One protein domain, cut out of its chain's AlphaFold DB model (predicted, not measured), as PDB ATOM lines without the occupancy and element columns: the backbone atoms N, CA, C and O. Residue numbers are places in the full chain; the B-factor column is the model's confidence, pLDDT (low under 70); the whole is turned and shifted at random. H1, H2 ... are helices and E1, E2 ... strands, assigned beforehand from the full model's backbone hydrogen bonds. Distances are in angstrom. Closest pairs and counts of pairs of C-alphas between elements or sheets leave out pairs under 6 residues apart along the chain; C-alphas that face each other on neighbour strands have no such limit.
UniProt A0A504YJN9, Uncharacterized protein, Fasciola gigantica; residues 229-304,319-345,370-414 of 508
ATOM      1  N   PRO A 229      29.885  14.880  34.667       80.44
ATOM      2  CA  PRO A 229      29.389  16.143  35.225       80.44
ATOM      3  C   PRO A 229      30.400  17.299  35.105       80.44
ATOM      4  O   PRO A 229      30.006  18.468  35.052       80.44
ATOM      5  N   VAL A 230      31.699  16.982  35.009       79.75
ATOM      6  CA  VAL A 230      32.797  17.964  34.980       79.75
ATOM      7  C   VAL A 230      33.147  18.435  33.565       79.75
ATOM      8  O   VAL A 230      33.383  19.624  33.365       79.75
ATOM      9  N   CYS A 231      33.216  17.531  32.580       77.00
ATOM     10  CA  CYS A 231      33.712  17.857  31.231       77.00
ATOM     11  C   CYS A 231      32.721  17.599  30.096       77.00
ATOM     12  O   CYS A 231      33.116  17.665  28.923       77.00
ATOM     13  N   ASP A 232      31.480  17.246  30.435       80.50
ATOM     14  CA  ASP A 232      30.376  17.052  29.494       80.50
ATOM     15  C   ASP A 232      30.668  16.007  28.408       80.50
ATOM     16  O   ASP A 232      30.100  16.035  27.318       80.50
ATOM     17  N   LEU A 233      31.604  15.087  28.678       81.62
ATOM     18  CA  LEU A 233      31.856  13.963  27.790       81.62
ATOM     19  C   LEU A 233      30.674  13.005  27.875       81.62
ATOM     20  O   LEU A 233      30.402  12.462  28.946       81.62
ATOM     21  N   ILE A 234      30.023  12.778  26.739       83.25
ATOM     22  CA  ILE A 234      29.003  11.746  26.603       83.25
ATOM     23  C   ILE A 234      29.709  10.396  26.487       83.25
ATOM     24  O   ILE A 234      30.570  10.195  25.619       83.25
ATOM     25  N   LEU A 235      29.357   9.485  27.388       83.12
ATOM     26  CA  LEU A 235      29.936   8.155  27.517       83.12
ATOM     27  C   LEU A 235      28.853   7.088  27.333       83.12
ATOM     28  O   LEU A 235      27.662   7.380  27.449       83.12
ATOM     29  N   PRO A 236      29.244   5.849  27.004       80.69
ATOM     30  CA  PRO A 236      28.281   4.839  26.590       80.69
ATOM     31  C   PRO A 236      27.379   4.340  27.729       80.69
ATOM     32  O   PRO A 236      26.262   3.902  27.473       80.69
ATOM     33  N   ASP A 237      27.850   4.416  28.973       86.06
ATOM     34  CA  ASP A 237      27.111   4.016  30.170       86.06
ATOM     35  C   ASP A 237      27.698   4.667  31.434       86.06
ATOM     36  O   ASP A 237      28.785   5.258  31.413       86.06
ATOM     37  N   LYS A 238      26.963   4.556  32.545       89.19
ATOM     38  CA  LYS A 238      27.314   5.146  33.840       89.19
ATOM     39  C   LYS A 238      28.604   4.565  34.420       89.19
ATOM     40  O   LYS A 238      29.322   5.293  35.096       89.19
ATOM     41  N   ILE A 239      28.926   3.297  34.144       86.56
ATOM     42  CA  ILE A 239      30.126   2.627  34.672       86.56
ATOM     43  C   ILE A 239      31.375   3.223  34.026       86.56
ATOM     44  O   ILE A 239      32.268   3.707  34.723       86.56
ATOM     45  N   MET A 240      31.396   3.295  32.694       86.00
ATOM     46  CA  MET A 240      32.486   3.934  31.959       86.00
ATOM     47  C   MET A 240      32.572   5.432  32.282       86.00
ATOM     48  O   MET A 240      33.671   5.981  32.366       86.00
ATOM     49  N   CYS A 241      31.429   6.093  32.509       85.88
ATOM     50  CA  CYS A 241      31.387   7.478  32.974       85.88
ATOM     51  C   CYS A 241      32.035   7.665  34.345       85.88
ATOM     52  O   CYS A 241      32.883   8.543  34.504       85.88
ATOM     53  N   GLY A 242      31.684   6.821  35.314       84.50
ATOM     54  CA  GLY A 242      32.280   6.835  36.642       84.50
ATOM     55  C   GLY A 242      33.789   6.609  36.600       84.50
ATOM     56  O   GLY A 242      34.539   7.350  37.233       84.50
ATOM     57  N   TYR A 243      34.235   5.652  35.783       81.69
ATOM     58  CA  TYR A 243      35.653   5.362  35.589       81.69
ATOM     59  C   TYR A 243      36.407   6.540  34.953       81.69
ATOM     60  O   TYR A 243      37.440   6.979  35.460       81.69
ATOM     61  N   HIS A 244      35.852   7.127  33.887       83.88
ATOM     62  CA  HIS A 244      36.378   8.356  33.294       83.88
ATOM     63  C   HIS A 244      36.464   9.488  34.326       83.88
ATOM     64  O   HIS A 244      37.472  10.197  34.371       83.88
ATOM     65  N   HIS A 245      35.417   9.661  35.143       79.88
ATOM     66  CA  HIS A 245      35.368  10.697  36.167       79.88
ATOM     67  C   HIS A 245      36.549  10.575  37.129       79.88
ATOM     68  O   HIS A 245      37.325  11.515  37.292       79.88
ATOM     69  N   GLN A 246      36.708   9.382  37.696       75.06
ATOM     70  CA  GLN A 246      37.715   9.073  38.702       75.06
ATOM     71  C   GLN A 246      39.154   9.222  38.185       75.06
ATOM     72  O   GLN A 246      40.034   9.656  38.922       75.06
ATOM     73  N   ILE A 247      39.403   8.890  36.916       72.19
ATOM     74  CA  ILE A 247      40.736   9.019  36.314       72.19
ATOM     75  C   ILE A 247      41.056  10.476  35.981       72.19
ATOM     76  O   ILE A 247      42.137  10.973  36.302       72.19
ATOM     77  N   HIS A 248      40.148  11.163  35.291       71.75
ATOM     78  CA  HIS A 248      40.485  12.407  34.595       71.75
ATOM     79  C   HIS A 248      40.133  13.682  35.359       71.75
ATOM     80  O   HIS A 248      40.593  14.757  34.959       71.75
ATOM     81  N   HIS A 249      39.353  13.588  36.438       66.88
ATOM     82  CA  HIS A 249      38.885  14.742  37.203       66.88
ATOM     83  C   HIS A 249      39.293  14.650  38.675       66.88
ATOM     84  O   HIS A 249      39.506  13.558  39.199       66.88
ATOM     85  N   PRO A 250      39.450  15.798  39.358       51.38
ATOM     86  CA  PRO A 250      39.757  15.814  40.781       51.38
ATOM     87  C   PRO A 250      38.578  15.267  41.593       51.38
ATOM     88  O   PRO A 250      37.456  15.753  41.473       51.38
ATOM     89  N   GLY A 251      38.851  14.286  42.450       49.66
ATOM     90  CA  GLY A 251      37.863  13.672  43.334       49.66
ATOM     91  C   GLY A 251      38.020  12.156  43.385       49.66
ATOM     92  O   GLY A 251      38.331  11.516  42.388       49.66
ATOM     93  N   HIS A 252      37.813  11.569  44.563       52.66
ATOM     94  CA  HIS A 252      37.972  10.122  44.749       52.66
ATOM     95  C   HIS A 252      36.733   9.315  44.331       52.66
ATOM     96  O   HIS A 252      36.837   8.109  44.119       52.66
ATOM     97  N   ARG A 253      35.561   9.957  44.217       65.62
ATOM     98  CA  ARG A 253      34.292   9.283  43.913       65.62
ATOM     99  C   ARG A 253      34.026   9.258  42.408       65.62
ATOM    100  O   ARG A 253      34.149  10.274  41.723       65.62
ATOM    101  N   ALA A 254      33.620   8.097  41.907       76.94
ATOM    102  CA  ALA A 254      33.134   7.931  40.544       76.94
ATOM    103  C   ALA A 254      31.756   8.599  40.410       76.94
ATOM    104  O   ALA A 254      30.830   8.261  41.147       76.94
ATOM    105  N   GLN A 255      31.620   9.563  39.500       81.62
ATOM    106  CA  GLN A 255      30.390  10.342  39.336       81.62
ATOM    107  C   GLN A 255      29.889  10.316  37.895       81.62
ATOM    108  O   GLN A 255      30.664  10.261  36.938       81.62
ATOM    109  N   CYS A 256      28.571  10.383  37.754       87.56
ATOM    110  CA  CYS A 256      27.867  10.418  36.483       87.56
ATOM    111  C   CYS A 256      26.662  11.354  36.606       87.56
ATOM    112  O   CYS A 256      25.954  11.327  37.607       87.56
ATOM    113  N   ALA A 257      26.415  12.162  35.583       88.56
ATOM    114  CA  ALA A 257      25.135  12.829  35.380       88.56
ATOM    115  C   ALA A 257      24.401  12.143  34.224       88.56
ATOM    116  O   ALA A 257      25.026  11.471  33.394       88.56
ATOM    117  N   PHE A 258      23.087  12.316  34.158       87.19
ATOM    118  CA  PHE A 258      22.305  11.877  33.011       87.19
ATOM    119  C   PHE A 258      21.816  13.086  32.218       87.19
ATOM    120  O   PHE A 258      21.519  14.150  32.757       87.19
ATOM    121  N   GLY A 259      21.763  12.919  30.908       85.19
ATOM    122  CA  GLY A 259      21.083  13.829  30.003       85.19
ATOM    123  C   GLY A 259      20.104  13.066  29.132       85.19
ATOM    124  O   GLY A 259      20.062  11.837  29.157       85.19
ATOM    125  N   TYR A 260      19.346  13.793  28.325       86.62
ATOM    126  CA  TYR A 260      18.455  13.203  27.337       86.62
ATOM    127  C   TYR A 260      18.674  13.828  25.966       86.62
ATOM    128  O   TYR A 260      19.010  15.008  25.823       86.62
ATOM    129  N   VAL A 261      18.499  13.012  24.934       85.69
ATOM    130  CA  VAL A 261      18.607  13.452  23.545       85.69
ATOM    131  C   VAL A 261      17.340  14.227  23.178       85.69
ATOM    132  O   VAL A 261      16.277  13.648  22.969       85.69
ATOM    133  N   GLN A 262      17.445  15.548  23.088       87.44
ATOM    134  CA  GLN A 262      16.318  16.427  22.780       87.44
ATOM    135  C   GLN A 262      15.926  16.382  21.306       87.44
ATOM    136  O   GLN A 262      14.741  16.420  20.973       87.44
ATOM    137  N   ASP A 263      16.916  16.329  20.418       87.56
ATOM    138  CA  ASP A 263      16.686  16.319  18.979       87.56
ATOM    139  C   ASP A 263      17.842  15.633  18.239       87.56
ATOM    140  O   ASP A 263      19.000  15.672  18.675       87.56
ATOM    141  N   VAL A 264      17.511  15.009  17.109       87.56
ATOM    142  CA  VAL A 264      18.446  14.321  16.214       87.56
ATOM    143  C   VAL A 264      18.147  14.768  14.793       87.56
ATOM    144  O   VAL A 264      17.048  14.567  14.279       87.56
ATOM    145  N   ARG A 265      19.136  15.373  14.141       89.56
ATOM    146  CA  ARG A 265      19.012  15.923  12.793       89.56
ATOM    147  C   ARG A 265      20.014  15.290  11.858       89.56
ATOM    148  O   ARG A 265      21.141  14.985  12.238       89.56
ATOM    149  N   TYR A 266      19.611  15.173  10.605       90.12
ATOM    150  CA  TYR A 266      20.440  14.638   9.540       90.12
ATOM    151  C   TYR A 266      20.666  15.724   8.496       90.12
ATOM    152  O   TYR A 266      19.722  16.236   7.897       90.12
ATOM    153  N   LEU A 267      21.928  16.092   8.305       91.50
ATOM    154  CA  LEU A 267      22.358  17.054   7.303       91.50
ATOM    155  C   LEU A 267      23.095  16.302   6.198       91.50
ATOM    156  O   LEU A 267      24.228  15.859   6.391       91.50
ATOM    157  N   SER A 268      22.435  16.148   5.053       90.31
ATOM    158  CA  SER A 268      23.066  15.626   3.843       90.31
ATOM    159  C   SER A 268      23.793  16.760   3.130       90.31
ATOM    160  O   SER A 268      23.186  17.779   2.798       90.31
ATOM    161  N   LEU A 269      25.096  16.593   2.935       90.25
ATOM    162  CA  LEU A 269      25.952  17.531   2.225       90.25
ATOM    163  C   LEU A 269      26.342  16.929   0.881       90.25
ATOM    164  O   LEU A 269      26.782  15.783   0.818       90.25
ATOM    165  N   CYS A 270      26.214  17.728  -0.172       85.69
ATOM    166  CA  CYS A 270      26.582  17.357  -1.535       85.69
ATOM    167  C   CYS A 270      27.636  18.331  -2.074       85.69
ATOM    168  O   CYS A 270      27.705  19.488  -1.640       85.69
ATOM    169  N   ARG A 271      28.419  17.882  -3.064       82.44
ATOM    170  CA  ARG A 271      29.476  18.678  -3.715       82.44
ATOM    171  C   ARG A 271      29.014  20.041  -4.220       82.44
ATOM    172  O   ARG A 271      29.731  21.016  -4.051       82.44
ATOM    173  N   ASN A 272      27.801  20.117  -4.759       85.38
ATOM    174  CA  ASN A 272      27.292  21.311  -5.437       85.38
ATOM    175  C   ASN A 272      26.800  22.418  -4.490       85.38
ATOM    176  O   ASN A 272      26.107  23.318  -4.947       85.38
ATOM    177  N   TYR A 273      27.098  22.342  -3.187       88.44
ATOM    178  CA  TYR A 273      26.663  23.324  -2.183       88.44
ATOM    179  C   TYR A 273      25.166  23.647  -2.288       88.44
ATOM    180  O   TYR A 273      24.772  24.805  -2.353       88.44
ATOM    181  N   ARG A 274      24.318  22.620  -2.385       88.81
ATOM    182  CA  ARG A 274      22.866  22.786  -2.525       88.81
ATOM    183  C   ARG A 274      22.181  22.602  -1.178       88.81
ATOM    184  O   ARG A 274      22.387  21.587  -0.515       88.81
ATOM    185  N   CYS A 275      21.342  23.555  -0.780       88.19
ATOM    186  CA  CYS A 275      20.563  23.438   0.452       88.19
ATOM    187  C   CYS A 275      19.372  22.500   0.254       88.19
ATOM    188  O   CYS A 275      18.568  22.701  -0.648       88.19
ATOM    189  N   SER A 276      19.215  21.500   1.123       84.38
ATOM    190  CA  SER A 276      18.091  20.556   1.053       84.38
ATOM    191  C   SER A 276      16.736  21.181   1.397       84.38
ATOM    192  O   SER A 276      15.709  20.604   1.059       84.38
ATOM    193  N   ARG A 277      16.721  22.350   2.056       85.31
ATOM    194  CA  ARG A 277      15.491  23.039   2.478       85.31
ATOM    195  C   ARG A 277      14.975  24.031   1.442       85.31
ATOM    196  O   ARG A 277      13.841  23.903   1.007       85.31
ATOM    197  N   CYS A 278      15.796  25.001   1.030       88.50
ATOM    198  CA  CYS A 278      15.392  25.994   0.025       88.50
ATOM    199  C   CYS A 278      15.778  25.616  -1.405       88.50
ATOM    200  O   CYS A 278      15.463  26.355  -2.331       88.50
ATOM    201  N   THR A 279      16.486  24.503  -1.611       87.81
ATOM    202  CA  THR A 279      16.979  24.019  -2.915       87.81
ATOM    203  C   THR A 279      17.982  24.924  -3.636       87.81
ATOM    204  O   THR A 279      18.514  24.505  -4.667       87.81
ATOM    205  N   HIS A 280      18.296  26.098  -3.072       89.62
ATOM    206  CA  HIS A 280      19.260  27.056  -3.603       89.62
ATOM    207  C   HIS A 280      20.663  26.445  -3.693       89.62
ATOM    208  O   HIS A 280      21.100  25.717  -2.792       89.62
ATOM    209  N   GLN A 281      21.360  26.762  -4.782       91.25
ATOM    210  CA  GLN A 281      22.722  26.329  -5.056       91.25
ATOM    211  C   GLN A 281      23.686  27.497  -4.858       91.25
ATOM    212  O   GLN A 281      23.475  28.585  -5.387       91.25
ATOM    213  N   PHE A 282      24.748  27.275  -4.093       92.12
ATOM    214  CA  PHE A 282      25.704  28.316  -3.734       92.12
ATOM    215  C   PHE A 282      27.012  28.149  -4.511       92.12
ATOM    216  O   PHE A 282      27.392  27.042  -4.889       92.12
ATOM    217  N   ARG A 283      27.709  29.264  -4.767       88.69
ATOM    218  CA  ARG A 283      28.973  29.261  -5.525       88.69
ATOM    219  C   ARG A 283      30.169  28.842  -4.679       88.69
ATOM    220  O   ARG A 283      31.144  28.330  -5.219       88.69
ATOM    221  N   SER A 284      30.095  29.052  -3.367       88.62
ATOM    222  CA  SER A 284      31.138  28.658  -2.431       88.62
ATOM    223  C   SER A 284      30.558  27.953  -1.209       88.62
ATOM    224  O   SER A 284      29.391  28.125  -0.846       88.62
ATOM    225  N   GLN A 285      31.409  27.174  -0.541       88.38
ATOM    226  CA  GLN A 285      31.048  26.520   0.711       88.38
ATOM    227  C   GLN A 285      30.759  27.529   1.833       88.38
ATOM    228  O   GLN A 285      29.920  27.256   2.687       88.38
ATOM    229  N   ASN A 286      31.449  28.674   1.847       88.62
ATOM    230  CA  ASN A 286      31.215  29.702   2.858       88.62
ATOM    231  C   ASN A 286      29.816  30.286   2.696       88.62
ATOM    232  O   ASN A 286      29.043  30.176   3.637       88.62
ATOM    233  N   ASP A 287      29.439  30.721   1.489       90.19
ATOM    234  CA  ASP A 287      28.087  31.236   1.215       90.19
ATOM    235  C   ASP A 287      27.004  30.209   1.593       90.19
ATOM    236  O   ASP A 287      25.949  30.544   2.136       90.19
ATOM    237  N   PHE A 288      27.292  28.924   1.357       91.19
ATOM    238  CA  PHE A 288      26.431  27.821   1.763       91.19
ATOM    239  C   PHE A 288      26.340  27.613   3.279       91.19
ATOM    240  O   PHE A 288      25.322  27.125   3.745       91.19
ATOM    241  N   VAL A 289      27.337  27.950   4.085       90.56
ATOM    242  CA  VAL A 289      27.177  27.903   5.549       90.56
ATOM    243  C   VAL A 289      26.562  29.207   6.063       90.56
ATOM    244  O   VAL A 289      25.683  29.169   6.921       90.56
ATOM    245  N   ASP A 290      26.955  30.343   5.489       89.31
ATOM    246  CA  ASP A 290      26.496  31.686   5.850       89.31
ATOM    247  C   ASP A 290      24.974  31.844   5.727       89.31
ATOM    248  O   ASP A 290      24.342  32.419   6.615       89.31
ATOM    249  N   HIS A 291      24.343  31.258   4.699       90.50
ATOM    250  CA  HIS A 291      22.890  31.391   4.507       90.50
ATOM    251  C   HIS A 291      22.035  30.829   5.661       90.50
ATOM    252  O   HIS A 291      20.866  31.201   5.797       90.50
ATOM    253  N   TRP A 292      22.590  29.940   6.493       89.06
ATOM    254  CA  TRP A 292      21.908  29.388   7.668       89.06
ATOM    255  C   TRP A 292      21.827  30.341   8.857       89.06
ATOM    256  O   TRP A 292      21.039  30.109   9.779       89.06
ATOM    257  N   TYR A 293      22.683  31.358   8.865       84.81
ATOM    258  CA  TYR A 293      22.847  32.300   9.969       84.81
ATOM    259  C   TYR A 293      22.306  33.691   9.639       84.81
ATOM    260  O   TYR A 293      22.387  34.592  10.469       84.81
ATOM    261  N   VAL A 294      21.708  33.858   8.456       81.88
ATOM    262  CA  VAL A 294      20.997  35.080   8.077       81.88
ATOM    263  C   VAL A 294      19.737  35.225   8.950       81.88
ATOM    264  O   VAL A 294      18.897  34.317   8.949       81.88
ATOM    265  N   PRO A 295      19.571  36.340   9.688       70.56
ATOM    266  CA  PRO A 295      18.371  36.594  10.482       70.56
ATOM    267  C   PRO A 295      17.100  36.536   9.624       70.56
ATOM    268  O   PRO A 295      17.071  37.057   8.512       70.56
ATOM    269  N   GLY A 296      16.046  35.881  10.119       66.19
ATOM    270  CA  GLY A 296      14.777  35.739   9.386       66.19
ATOM    271  C   GLY A 296      14.813  34.764   8.198       66.19
ATOM    272  O   GLY A 296      13.820  34.639   7.486       66.19
ATOM    273  N   SER A 297      15.923  34.050   7.984       75.19
ATOM    274  CA  SER A 297      16.024  33.012   6.955       75.19
ATOM    275  C   SER A 297      15.027  31.876   7.197       75.19
ATOM    276  O   SER A 297      14.910  31.350   8.307       75.19
ATOM    277  N   SER A 298      14.370  31.414   6.129       79.56
ATOM    278  CA  SER A 298      13.551  30.192   6.141       79.56
ATOM    279  C   SER A 298      14.384  28.909   6.299       79.56
ATOM    280  O   SER A 298      13.840  27.820   6.486       79.56
ATOM    281  N   CYS A 299      15.714  29.027   6.250       85.75
ATOM    282  CA  CYS A 299      16.667  27.933   6.376       85.75
ATOM    283  C   CYS A 299      17.480  28.060   7.671       85.75
ATOM    284  O   CYS A 299      18.674  28.346   7.599       85.75
ATOM    285  N   PRO A 300      16.896  27.816   8.860       83.06
ATOM    286  CA  PRO A 300      17.644  27.965  10.099       83.06
ATOM    287  C   PRO A 300      18.757  26.923  10.209       83.06
ATOM    288  O   PRO A 300      18.595  25.777   9.770       83.06
ATOM    289  N   SER A 301      19.860  27.298  10.854       87.25
ATOM    290  CA  SER A 301      21.016  26.417  11.021       87.25
ATOM    291  C   SER A 301      20.650  25.031  11.565       87.25
ATOM    292  O   SER A 301      19.975  24.914  12.595       87.25
ATOM    293  N   PRO A 302      21.134  23.947  10.927       88.88
ATOM    294  CA  PRO A 302      20.900  22.594  11.413       88.88
ATOM    295  C   PRO A 302      21.620  22.329  12.747       88.88
ATOM    296  O   PRO A 302      21.245  21.395  13.450       88.88
ATOM    297  N   PHE A 303      22.582  23.180  13.126       88.19
ATOM    298  CA  PHE A 303      23.369  23.101  14.361       88.19
ATOM    299  C   PHE A 303      22.797  23.930  15.521       88.19
ATOM    300  O   PHE A 303      23.444  24.033  16.558       88.19
ATOM    301  N   MET A 304      21.611  24.527  15.375       83.38
ATOM    302  CA  MET A 304      20.955  25.281  16.451       83.38
ATOM    303  C   MET A 304      19.622  24.649  16.846       83.38
ATOM    304  O   MET A 304      18.801  24.345  15.981       83.38
ATOM    305  N   ALA A 319      21.410  24.937  28.402       70.62
ATOM    306  CA  ALA A 319      22.766  24.440  28.192       70.62
ATOM    307  C   ALA A 319      22.730  22.983  27.706       70.62
ATOM    308  O   ALA A 319      22.047  22.135  28.282       70.62
ATOM    309  N   HIS A 320      23.455  22.697  26.628       79.88
ATOM    310  CA  HIS A 320      23.391  21.409  25.962       79.88
ATOM    311  C   HIS A 320      24.703  21.047  25.281       79.88
ATOM    312  O   HIS A 320      25.550  21.892  24.988       79.88
ATOM    313  N   VAL A 321      24.870  19.760  25.008       84.06
ATOM    314  CA  VAL A 321      25.972  19.255  24.195       84.06
ATOM    315  C   VAL A 321      25.452  19.035  22.783       84.06
ATOM    316  O   VAL A 321      24.486  18.300  22.578       84.06
ATOM    317  N   ILE A 322      26.096  19.671  21.809       86.25
ATOM    318  CA  ILE A 322      25.879  19.405  20.390       86.25
ATOM    319  C   ILE A 322      26.925  18.385  19.957       86.25
ATOM    320  O   ILE A 322      28.121  18.677  19.962       86.25
ATOM    321  N   GLU A 323      26.491  17.189  19.577       86.44
ATOM    322  CA  GLU A 323      27.365  16.142  19.056       86.44
ATOM    323  C   GLU A 323      27.095  15.922  17.566       86.44
ATOM    324  O   GLU A 323      25.974  15.634  17.159       86.44
ATOM    325  N   VAL A 324      28.133  16.013  16.738       86.38
ATOM    326  CA  VAL A 324      28.069  15.769  15.293       86.38
ATOM    327  C   VAL A 324      28.856  14.511  14.971       86.38
ATOM    328  O   VAL A 324      30.054  14.446  15.228       86.38
ATOM    329  N   LYS A 325      28.196  13.517  14.376       86.12
ATOM    330  CA  LYS A 325      28.819  12.296  13.857       86.12
ATOM    331  C   LYS A 325      28.823  12.327  12.332       86.12
ATOM    332  O   LYS A 325      27.769  12.467  11.716       86.12
ATOM    333  N   CYS A 326      29.992  12.140  11.732       85.00
ATOM    334  CA  CYS A 326      30.119  11.911  10.296       85.00
ATOM    335  C   CYS A 326      29.801  10.447   9.968       85.00
ATOM    336  O   CYS A 326      30.457   9.544  10.490       85.00
ATOM    337  N   SER A 327      28.823  10.193   9.097       84.44
ATOM    338  CA  SER A 327      28.453   8.827   8.702       84.44
ATOM    339  C   SER A 327      29.504   8.153   7.818       84.44
ATOM    340  O   SER A 327      29.581   6.931   7.809       84.44
ATOM    341  N   THR A 328      30.332   8.923   7.105       82.75
ATOM    342  CA  THR A 328      31.352   8.375   6.195       82.75
ATOM    343  C   THR A 328      32.565   7.814   6.935       82.75
ATOM    344  O   THR A 328      33.074   6.764   6.563       82.75
ATOM    345  N   CYS A 329      33.049   8.500   7.973       77.75
ATOM    346  CA  CYS A 329      34.293   8.135   8.667       77.75
ATOM    347  C   CYS A 329      34.126   7.879  10.172       77.75
ATOM    348  O   CYS A 329      35.114   7.634  10.859       77.75
ATOM    349  N   GLY A 330      32.910   8.007  10.709       75.00
ATOM    350  CA  GLY A 330      32.604   7.776  12.122       75.00
ATOM    351  C   GLY A 330      33.073   8.868  13.093       75.00
ATOM    352  O   GLY A 330      32.716   8.800  14.270       75.00
ATOM    353  N   VAL A 331      33.818   9.880  12.627       78.12
ATOM    354  CA  VAL A 331      34.346  10.973  13.465       78.12
ATOM    355  C   VAL A 331      33.218  11.663  14.228       78.12
ATOM    356  O   VAL A 331      32.216  12.067  13.629       78.12
ATOM    357  N   ARG A 332      33.414  11.827  15.542       77.44
ATOM    358  CA  ARG A 332      32.540  12.596  16.428       77.44
ATOM    359  C   ARG A 332      33.187  13.916  16.820       77.44
ATOM    360  O   ARG A 332      34.331  13.966  17.268       77.44
ATOM    361  N   ILE A 333      32.423  14.987  16.664       80.75
ATOM    362  CA  ILE A 333      32.818  16.349  16.991       80.75
ATOM    363  C   ILE A 333      31.761  16.891  17.942       80.75
ATOM    364  O   ILE A 333      30.601  17.023  17.569       80.75
ATOM    365  N   ASP A 334      32.157  17.181  19.172       79.44
ATOM    366  CA  ASP A 334      31.284  17.669  20.230       79.44
ATOM    367  C   ASP A 334      31.549  19.147  20.541       79.44
ATOM    368  O   ASP A 334      32.674  19.646  20.421       79.44
ATOM    369  N   ARG A 335      30.501  19.868  20.944       79.44
ATOM    370  CA  ARG A 335      30.606  21.223  21.492       79.44
ATOM    371  C   ARG A 335      29.575  21.423  22.594       79.44
ATOM    372  O   ARG A 335      28.396  21.166  22.397       79.44
ATOM    373  N   VAL A 336      30.025  21.919  23.741       77.25
ATOM    374  CA  VAL A 336      29.167  22.240  24.892       77.25
ATOM    375  C   VAL A 336      28.738  23.691  24.787       77.25
ATOM    376  O   VAL A 336      29.610  24.562  24.812       77.25
ATOM    377  N   THR A 337      27.445  23.973  24.643       72.94
ATOM    378  CA  THR A 337      26.974  25.357  24.540       72.94
ATOM    379  C   THR A 337      27.260  26.131  25.824       72.94
ATOM    380  O   THR A 337      27.217  25.556  26.914       72.94
ATOM    381  N   PRO A 338      27.580  27.433  25.723       66.06
ATOM    382  CA  PRO A 338      27.757  28.261  26.907       66.06
ATOM    383  C   PRO A 338      26.473  28.267  27.746       66.06
ATOM    384  O   PRO A 338      25.370  28.199  27.203       66.06
ATOM    385  N   ALA A 339      26.624  28.342  29.067       65.25
ATOM    386  CA  ALA A 339      25.489  28.521  29.961       65.25
ATOM    387  C   ALA A 339      24.988  29.964  29.849       65.25
ATOM    388  O   ALA A 339      25.795  30.894  29.774       65.25
ATOM    389  N   PHE A 340      23.672  30.149  29.834       62.41
ATOM    390  CA  PHE A 340      23.076  31.473  29.906       62.41
ATOM    391  C   PHE A 340      22.827  31.837  31.368       62.41
ATOM    392  O   PHE A 340      22.060  31.166  32.054       62.41
ATOM    393  N   THR A 341      23.492  32.881  31.849       59.00
ATOM    394  CA  THR A 341      23.374  33.369  33.227       59.00
ATOM    395  C   THR A 341      23.358  34.891  33.211       59.00
ATOM    396  O   THR A 341      24.095  35.495  32.436       59.00
ATOM    397  N   GLU A 342      22.532  35.509  34.057       56.88
ATOM    398  CA  GLU A 342      22.481  36.975  34.240       56.88
ATOM    399  C   GLU A 342      22.174  37.780  32.957       56.88
ATOM    400  O   GLU A 342      22.493  38.959  32.857       56.88
ATOM    401  N   GLY A 343      21.508  37.170  31.970       57.22
ATOM    402  CA  GLY A 343      21.143  37.850  30.722       57.22
ATOM    403  C   GLY A 343      22.178  37.722  29.598       57.22
ATOM    404  O   GLY A 343      22.035  38.374  28.565       57.22
ATOM    405  N   HIS A 344      23.217  36.893  29.759       53.09
ATOM    406  CA  HIS A 344      24.248  36.680  28.737       53.09
ATOM    407  C   HIS A 344      24.791  35.243  28.737       53.09
ATOM    408  O   HIS A 344      24.722  34.516  29.728       53.09
ATOM    409  N   TYR A 345      25.370  34.823  27.608       60.16
ATOM    410  CA  TYR A 345      26.054  33.535  27.509       60.16
ATOM    411  C   TYR A 345      27.460  33.628  28.107       60.16
ATOM    412  O   TYR A 345      28.358  34.260  27.546       60.16
ATOM    413  N   GLU A 370      22.504  36.249  18.835       72.19
ATOM    414  CA  GLU A 370      23.680  36.602  18.041       72.19
ATOM    415  C   GLU A 370      24.974  36.052  18.669       72.19
ATOM    416  O   GLU A 370      25.837  35.506  17.973       72.19
ATOM    417  N   GLN A 371      25.090  36.101  20.002       71.00
ATOM    418  CA  GLN A 371      26.230  35.521  20.724       71.00
ATOM    419  C   GLN A 371      26.321  34.001  20.527       71.00
ATOM    420  O   GLN A 371      27.401  33.470  20.237       71.00
ATOM    421  N   LEU A 372      25.190  33.298  20.652       73.44
ATOM    422  CA  LEU A 372      25.117  31.857  20.416       73.44
ATOM    423  C   LEU A 372      25.425  31.521  18.949       73.44
ATOM    424  O   LEU A 372      26.195  30.600  18.680       73.44
ATOM    425  N   THR A 373      24.892  32.305  18.011       76.75
ATOM    426  CA  THR A 373      25.114  32.146  16.568       76.75
ATOM    427  C   THR A 373      26.597  32.226  16.214       76.75
ATOM    428  O   THR A 373      27.137  31.282  15.637       76.75
ATOM    429  N   ARG A 374      27.299  33.284  16.647       77.44
ATOM    430  CA  ARG A 374      28.754  33.432  16.434       77.44
ATOM    431  C   ARG A 374      29.543  32.273  17.042       77.44
ATOM    432  O   ARG A 374      30.561  31.832  16.500       77.44
ATOM    433  N   TRP A 375      29.085  31.763  18.184       76.00
ATOM    434  CA  TRP A 375      29.720  30.630  18.838       76.00
ATOM    435  C   TRP A 375      29.558  29.345  18.012       76.00
ATOM    436  O   TRP A 375      30.554  28.652  17.789       76.00
ATOM    437  N   VAL A 376      28.353  29.041  17.525       81.44
ATOM    438  CA  VAL A 376      28.082  27.829  16.737       81.44
ATOM    439  C   VAL A 376      28.712  27.904  15.341       81.44
ATOM    440  O   VAL A 376      29.280  26.905  14.908       81.44
ATOM    441  N   ASP A 377      28.682  29.060  14.670       83.81
ATOM    442  CA  ASP A 377      29.115  29.237  13.269       83.81
ATOM    443  C   ASP A 377      30.546  28.736  12.998       83.81
ATOM    444  O   ASP A 377      30.778  27.864  12.160       83.81
ATOM    445  N   SER A 378      31.527  29.193  13.780       81.56
ATOM    446  CA  SER A 378      32.924  28.751  13.609       81.56
ATOM    447  C   SER A 378      33.108  27.226  13.688       81.56
ATOM    448  O   SER A 378      33.999  26.661  13.053       81.56
ATOM    449  N   TRP A 379      32.280  26.541  14.480       85.38
ATOM    450  CA  TRP A 379      32.358  25.092  14.647       85.38
ATOM    451  C   TRP A 379      31.500  24.314  13.676       85.38
ATOM    452  O   TRP A 379      31.954  23.272  13.208       85.38
ATOM    453  N   SER A 380      30.329  24.825  13.307       88.31
ATOM    454  CA  SER A 380      29.545  24.230  12.231       88.31
ATOM    455  C   SER A 380      30.350  24.227  10.933       88.31
ATOM    456  O   SER A 380      30.413  23.193  10.273       88.31
ATOM    457  N   ARG A 381      31.093  25.304  10.630       88.81
ATOM    458  CA  ARG A 381      32.050  25.334   9.511       88.81
ATOM    459  C   ARG A 381      33.095  24.238   9.610       88.81
ATOM    460  O   ARG A 381      33.374  23.593   8.610       88.81
ATOM    461  N   LEU A 382      33.650  23.978  10.795       88.56
ATOM    462  CA  LEU A 382      34.599  22.880  10.992       88.56
ATOM    463  C   LEU A 382      33.957  21.515  10.692       88.56
ATOM    464  O   LEU A 382      34.568  20.698  10.002       88.56
ATOM    465  N   CYS A 383      32.729  21.276  11.158       89.25
ATOM    466  CA  CYS A 383      31.983  20.046  10.876       89.25
ATOM    467  C   CYS A 383      31.679  19.882   9.378       89.25
ATOM    468  O   CYS A 383      31.863  18.799   8.821       89.25
ATOM    469  N   VAL A 384      31.252  20.957   8.717       90.38
ATOM    470  CA  VAL A 384      30.924  20.971   7.286       90.38
ATOM    471  C   VAL A 384      32.192  20.815   6.439       90.38
ATOM    472  O   VAL A 384      32.233  19.945   5.576       90.38
ATOM    473  N   ASN A 385      33.267  21.549   6.745       89.56
ATOM    474  CA  ASN A 385      34.587  21.387   6.119       89.56
ATOM    475  C   ASN A 385      35.053  19.931   6.193       89.56
ATOM    476  O   ASN A 385      35.481  19.363   5.190       89.56
ATOM    477  N   HIS A 386      34.933  19.306   7.369       87.88
ATOM    478  CA  HIS A 386      35.283  17.901   7.542       87.88
ATOM    479  C   HIS A 386      34.494  16.986   6.594       87.88
ATOM    480  O   HIS A 386      35.072  16.079   6.001       87.88
ATOM    481  N   ALA A 387      33.192  17.226   6.419       88.88
ATOM    482  CA  ALA A 387      32.371  16.467   5.483       88.88
ATOM    483  C   ALA A 387      32.816  16.652   4.019       88.88
ATOM    484  O   ALA A 387      32.899  15.670   3.281       88.88
ATOM    485  N   TYR A 388      33.159  17.880   3.617       88.38
ATOM    486  CA  TYR A 388      33.637  18.185   2.263       88.38
ATOM    487  C   TYR A 388      34.988  17.548   1.922       88.38
ATOM    488  O   TYR A 388      35.201  17.190   0.764       88.38
ATOM    489  N   LEU A 389      35.855  17.286   2.907       87.50
ATOM    490  CA  LEU A 389      37.100  16.543   2.676       87.50
ATOM    491  C   LEU A 389      36.856  15.133   2.110       87.50
ATOM    492  O   LEU A 389      37.616  14.687   1.253       87.50
ATOM    493  N   HIS A 390      35.783  14.450   2.522       84.62
ATOM    494  CA  HIS A 390      35.429  13.119   1.991       84.62
ATOM    495  C   HIS A 390      34.912  13.180   0.553       84.62
ATOM    496  O   HIS A 390      35.057  12.229  -0.222       84.62
ATOM    497  N   MET A 391      34.308  14.311   0.192       83.56
ATOM    498  CA  MET A 391      33.771  14.554  -1.139       83.56
ATOM    499  C   MET A 391      34.854  15.032  -2.111       83.56
ATOM    500  O   MET A 391      34.734  14.750  -3.292       83.56
ATOM    501  N   GLY A 392      35.929  15.690  -1.666       69.75
ATOM    502  CA  GLY A 392      37.012  16.179  -2.538       69.75
ATOM    503  C   GLY A 392      37.938  15.100  -3.125       69.75
ATOM    504  O   GLY A 392      38.634  15.363  -4.099       69.75
ATOM    505  N   GLN A 393      37.940  13.882  -2.574       62.22
ATOM    506  CA  GLN A 393      38.935  12.841  -2.892       62.22
ATOM    507  C   GLN A 393      38.573  11.897  -4.060       62.22
ATOM    508  O   GLN A 393      39.394  11.071  -4.441       62.22
ATOM    509  N   SER A 394      37.369  11.978  -4.635       54.62
ATOM    510  CA  SER A 394      36.902  11.073  -5.711       54.62
ATOM    511  C   SER A 394      36.391  11.859  -6.920       54.62
ATOM    512  O   SER A 394      35.933  12.974  -6.751       54.62
ATOM    513  N   ARG A 395      36.432  11.326  -8.145       56.16
ATOM    514  CA  ARG A 395      35.926  12.024  -9.348       56.16
ATOM    515  C   ARG A 395      34.413  11.879  -9.590       56.16
ATOM    516  O   ARG A 395      33.928  12.454 -10.552       56.16
ATOM    517  N   SER A 396      33.672  11.147  -8.754       58.19
ATOM    518  CA  SER A 396      32.223  10.972  -8.937       58.19
ATOM    519  C   SER A 396      31.402  12.107  -8.311       58.19
ATOM    520  O   SER A 396      31.605  12.465  -7.147       58.19
ATOM    521  N   ASP A 397      30.447  12.643  -9.071       59.03
ATOM    522  CA  ASP A 397      29.622  13.794  -8.671       59.03
ATOM    523  C   ASP A 397      28.481  13.449  -7.696       59.03
ATOM    524  O   ASP A 397      27.990  14.330  -6.992       59.03
ATOM    525  N   ASP A 398      28.151  12.164  -7.540       63.06
ATOM    526  CA  ASP A 398      27.066  11.685  -6.665       63.06
ATOM    527  C   ASP A 398      27.472  11.428  -5.204       63.06
ATOM    528  O   ASP A 398      26.681  10.935  -4.394       63.06
ATOM    529  N   ARG A 399      28.713  11.739  -4.814       73.69
ATOM    530  CA  ARG A 399      29.144  11.502  -3.430       73.69
ATOM    531  C   ARG A 399      28.551  12.555  -2.495       73.69
ATOM    532  O   ARG A 399      28.909  13.729  -2.560       73.69
ATOM    533  N   SER A 400      27.694  12.102  -1.583       85.06
ATOM    534  CA  SER A 400      27.200  12.881  -0.448       85.06
ATOM    535  C   SER A 400      27.863  12.438   0.856       85.06
ATOM    536  O   SER A 400      28.345  11.312   0.993       85.06
ATOM    537  N   CYS A 401      27.906  13.348   1.824       89.69
ATOM    538  CA  CYS A 401      28.325  13.064   3.188       89.69
ATOM    539  C   CYS A 401      27.187  13.416   4.142       89.69
ATOM    540  O   CYS A 401      26.660  14.528   4.115       89.69
ATOM    541  N   LEU A 402      26.809  12.464   4.994       90.50
ATOM    542  CA  LEU A 402      25.744  12.644   5.969       90.50
ATOM    543  C   LEU A 402      26.342  12.988   7.336       90.50
ATOM    544  O   LEU A 402      27.136  12.222   7.886       90.50
ATOM    545  N   LEU A 403      25.926  14.120   7.897       91.25
ATOM    546  CA  LEU A 403      26.209  14.501   9.275       91.25
ATOM    547  C   LEU A 403      24.973  14.248  10.140       91.25
ATOM    548  O   LEU A 403      23.899  14.788   9.879       91.25
ATOM    549  N   CYS A 404      25.130  13.444  11.188       90.19
ATOM    550  CA  CYS A 404      24.124  13.247  12.226       90.19
ATOM    551  C   CYS A 404      24.428  14.192  13.393       90.19
ATOM    552  O   CYS A 404      25.456  14.047  14.054       90.19
ATOM    553  N   ILE A 405      23.553  15.167  13.618       90.44
ATOM    554  CA  ILE A 405      23.680  16.231  14.614       90.44
ATOM    555  C   ILE A 405      22.718  15.918  15.754       90.44
ATOM    556  O   ILE A 405      21.527  15.722  15.529       90.44
ATOM    557  N   ARG A 406      23.227  15.869  16.978       87.44
ATOM    558  CA  ARG A 406      22.469  15.518  18.176       87.44
ATOM    559  C   ARG A 406      22.567  16.626  19.196       87.44
ATOM    560  O   ARG A 406      23.638  17.194  19.389       87.44
ATOM    561  N   PHE A 407      21.452  16.883  19.859       87.75
ATOM    562  CA  PHE A 407      21.370  17.846  20.942       87.75
ATOM    563  C   PHE A 407      21.030  17.103  22.223       87.75
ATOM    564  O   PHE A 407      19.955  16.516  22.330       87.75
ATOM    565  N   VAL A 408      21.956  17.102  23.174       86.00
ATOM    566  CA  VAL A 408      21.797  16.423  24.460       86.00
ATOM    567  C   VAL A 408      21.645  17.473  25.545       86.00
ATOM    568  O   VAL A 408      22.578  18.237  25.803       86.00
ATOM    569  N   LEU A 409      20.471  17.512  26.168       86.06
ATOM    570  CA  LEU A 409      20.222  18.344  27.340       86.06
ATOM    571  C   LEU A 409      20.765  17.603  28.553       86.06
ATOM    572  O   LEU A 409      20.363  16.471  28.822       86.06
ATOM    573  N   VAL A 410      21.725  18.215  29.240       81.62
ATOM    574  CA  VAL A 410      22.397  17.601  30.387       81.62
ATOM    575  C   VAL A 410      21.744  18.120  31.654       81.62
ATOM    576  O   VAL A 410      21.782  19.323  31.913       81.62
ATOM    577  N   ASP A 411      21.190  17.220  32.458       78.19
ATOM    578  CA  ASP A 411      20.702  17.573  33.781       78.19
ATOM    579  C   ASP A 411      21.819  17.365  34.809       78.19
ATOM    580  O   ASP A 411      22.128  16.249  35.226       78.19
ATOM    581  N   LYS A 412      22.463  18.467  35.203       73.75
ATOM    582  CA  LYS A 412      23.494  18.461  36.252       73.75
ATOM    583  C   LYS A 412      22.925  18.676  37.653       73.75
ATOM    584  O   LYS A 412      23.703  18.666  38.603       73.75
ATOM    585  N   SER A 413      21.614  18.885  37.797       72.31
ATOM    586  CA  SER A 413      20.986  19.009  39.119       72.31
ATOM    587  C   SER A 413      21.044  17.690  39.893       72.31
ATOM    588  O   SER A 413      21.093  17.694  41.120       72.31
ATOM    589  N   GLN A 414      21.128  16.566  39.172       73.94
ATOM    590  CA  GLN A 414      21.239  15.228  39.737       73.94
ATOM    591  C   GLN A 414      22.560  14.579  39.316       73.94
ATOM    592  O   GLN A 414      22.692  14.004  38.233       73.94
TER     593      GLN A 414
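Overview. This is residues 229 to 304, 319 to 345 and 370 to 414 of the 508 residues of an uncharacterized protein of Fasciola gigantica (UniProt A0A504YJN9). Two long antiparallel strands, E1 and E5, run side by side along the length of a twisted sheet; the short hairpin E2 and E3 widens it beside E5, and the long helix H3 covers one face slantwise, making two layers, helix over sheet. H1 only grazes the sheet at the end where E1 begins, while H2 and long loops lie toward the other end, and E4 carries on the line of E3. The 148 printed residues hold three named helices and five named strands, in the order H1 E1 H2 E2 E3 E4 H3 E5; the sheet order is E1 E5 E2 E3, all antiparallel, and the class is mixed. The whole is flat, 54 by 39 by 21 A, and only just compact, close to loose, with a radius of gyration of the C-alphas of 17.7 A.

Along the chain. Find C-alpha 255 at (30.390, 10.342, 39.336); from there E1, residues 255 to 270, runs 41.6 A, with a bend of 63 degrees at residue 260. E5, residues 400 to 414, runs 40.7 A to C-alpha 414 at (21.239, 15.228, 39.737). Look next for E2, residues 320 to 326, E3, residues 332 to 336, and E4, residues 339 to 341. H3, residues 370 to 392, starts at (23.680, 36.602, 18.041) and spans 31.9 A. H1 is residues 238 to 248, 15.1 A long, and H2 is residues 285 to 290.

Arrangement. Start at E1 and E5, where N 262 and O 407 are 2.8 A apart, within hydrogen-bond range. On to E2, look at N 406 of E5 and O 323, 2.8 A; in the hairpin E2 and E3, at N 322 and O 335, 2.8 A. E3 runs on into E4 at 8 degrees across a break of 2 residues; E4 pairs with no named strand. H3 is on the sheet at a height of 8.4 A, over E5 and E2, slantwise at 33 degrees to E5 on the local plane; its closest C-alphas to E5 are those of Ala 387 and Cys 401, 5.8 A. H3 has a kink of 29 degrees near residue 377, and 14 of its 19 O i to N i+4 pairs are within hydrogen-bond range; in H1 and H2 every such pair is. H2, not on the sheet, is close to but not clearly touching H3, with C-alphas 289 and 381 closest at 6.8 A. H1 only grazes the sheet with residues 238 to 246; its closest C-alphas to E1 are those of Gly 242 and Gln 255, 4.8 A.

Size, cuts and confidence. The two C-alphas farthest apart, those of His 252 and Gln 281, are 54.6 A from each other. Residues 305 to 318 and 346 to 369 are not printed; the C-alpha gaps are 11.9 A and 10.2 A. Of the links that are printed whole, E1 to H2 is long. Mean pLDDT of the printed part is 80.6; it is under 70 at residues 249 to 253, 296, 338 to 345 and 392 to 398.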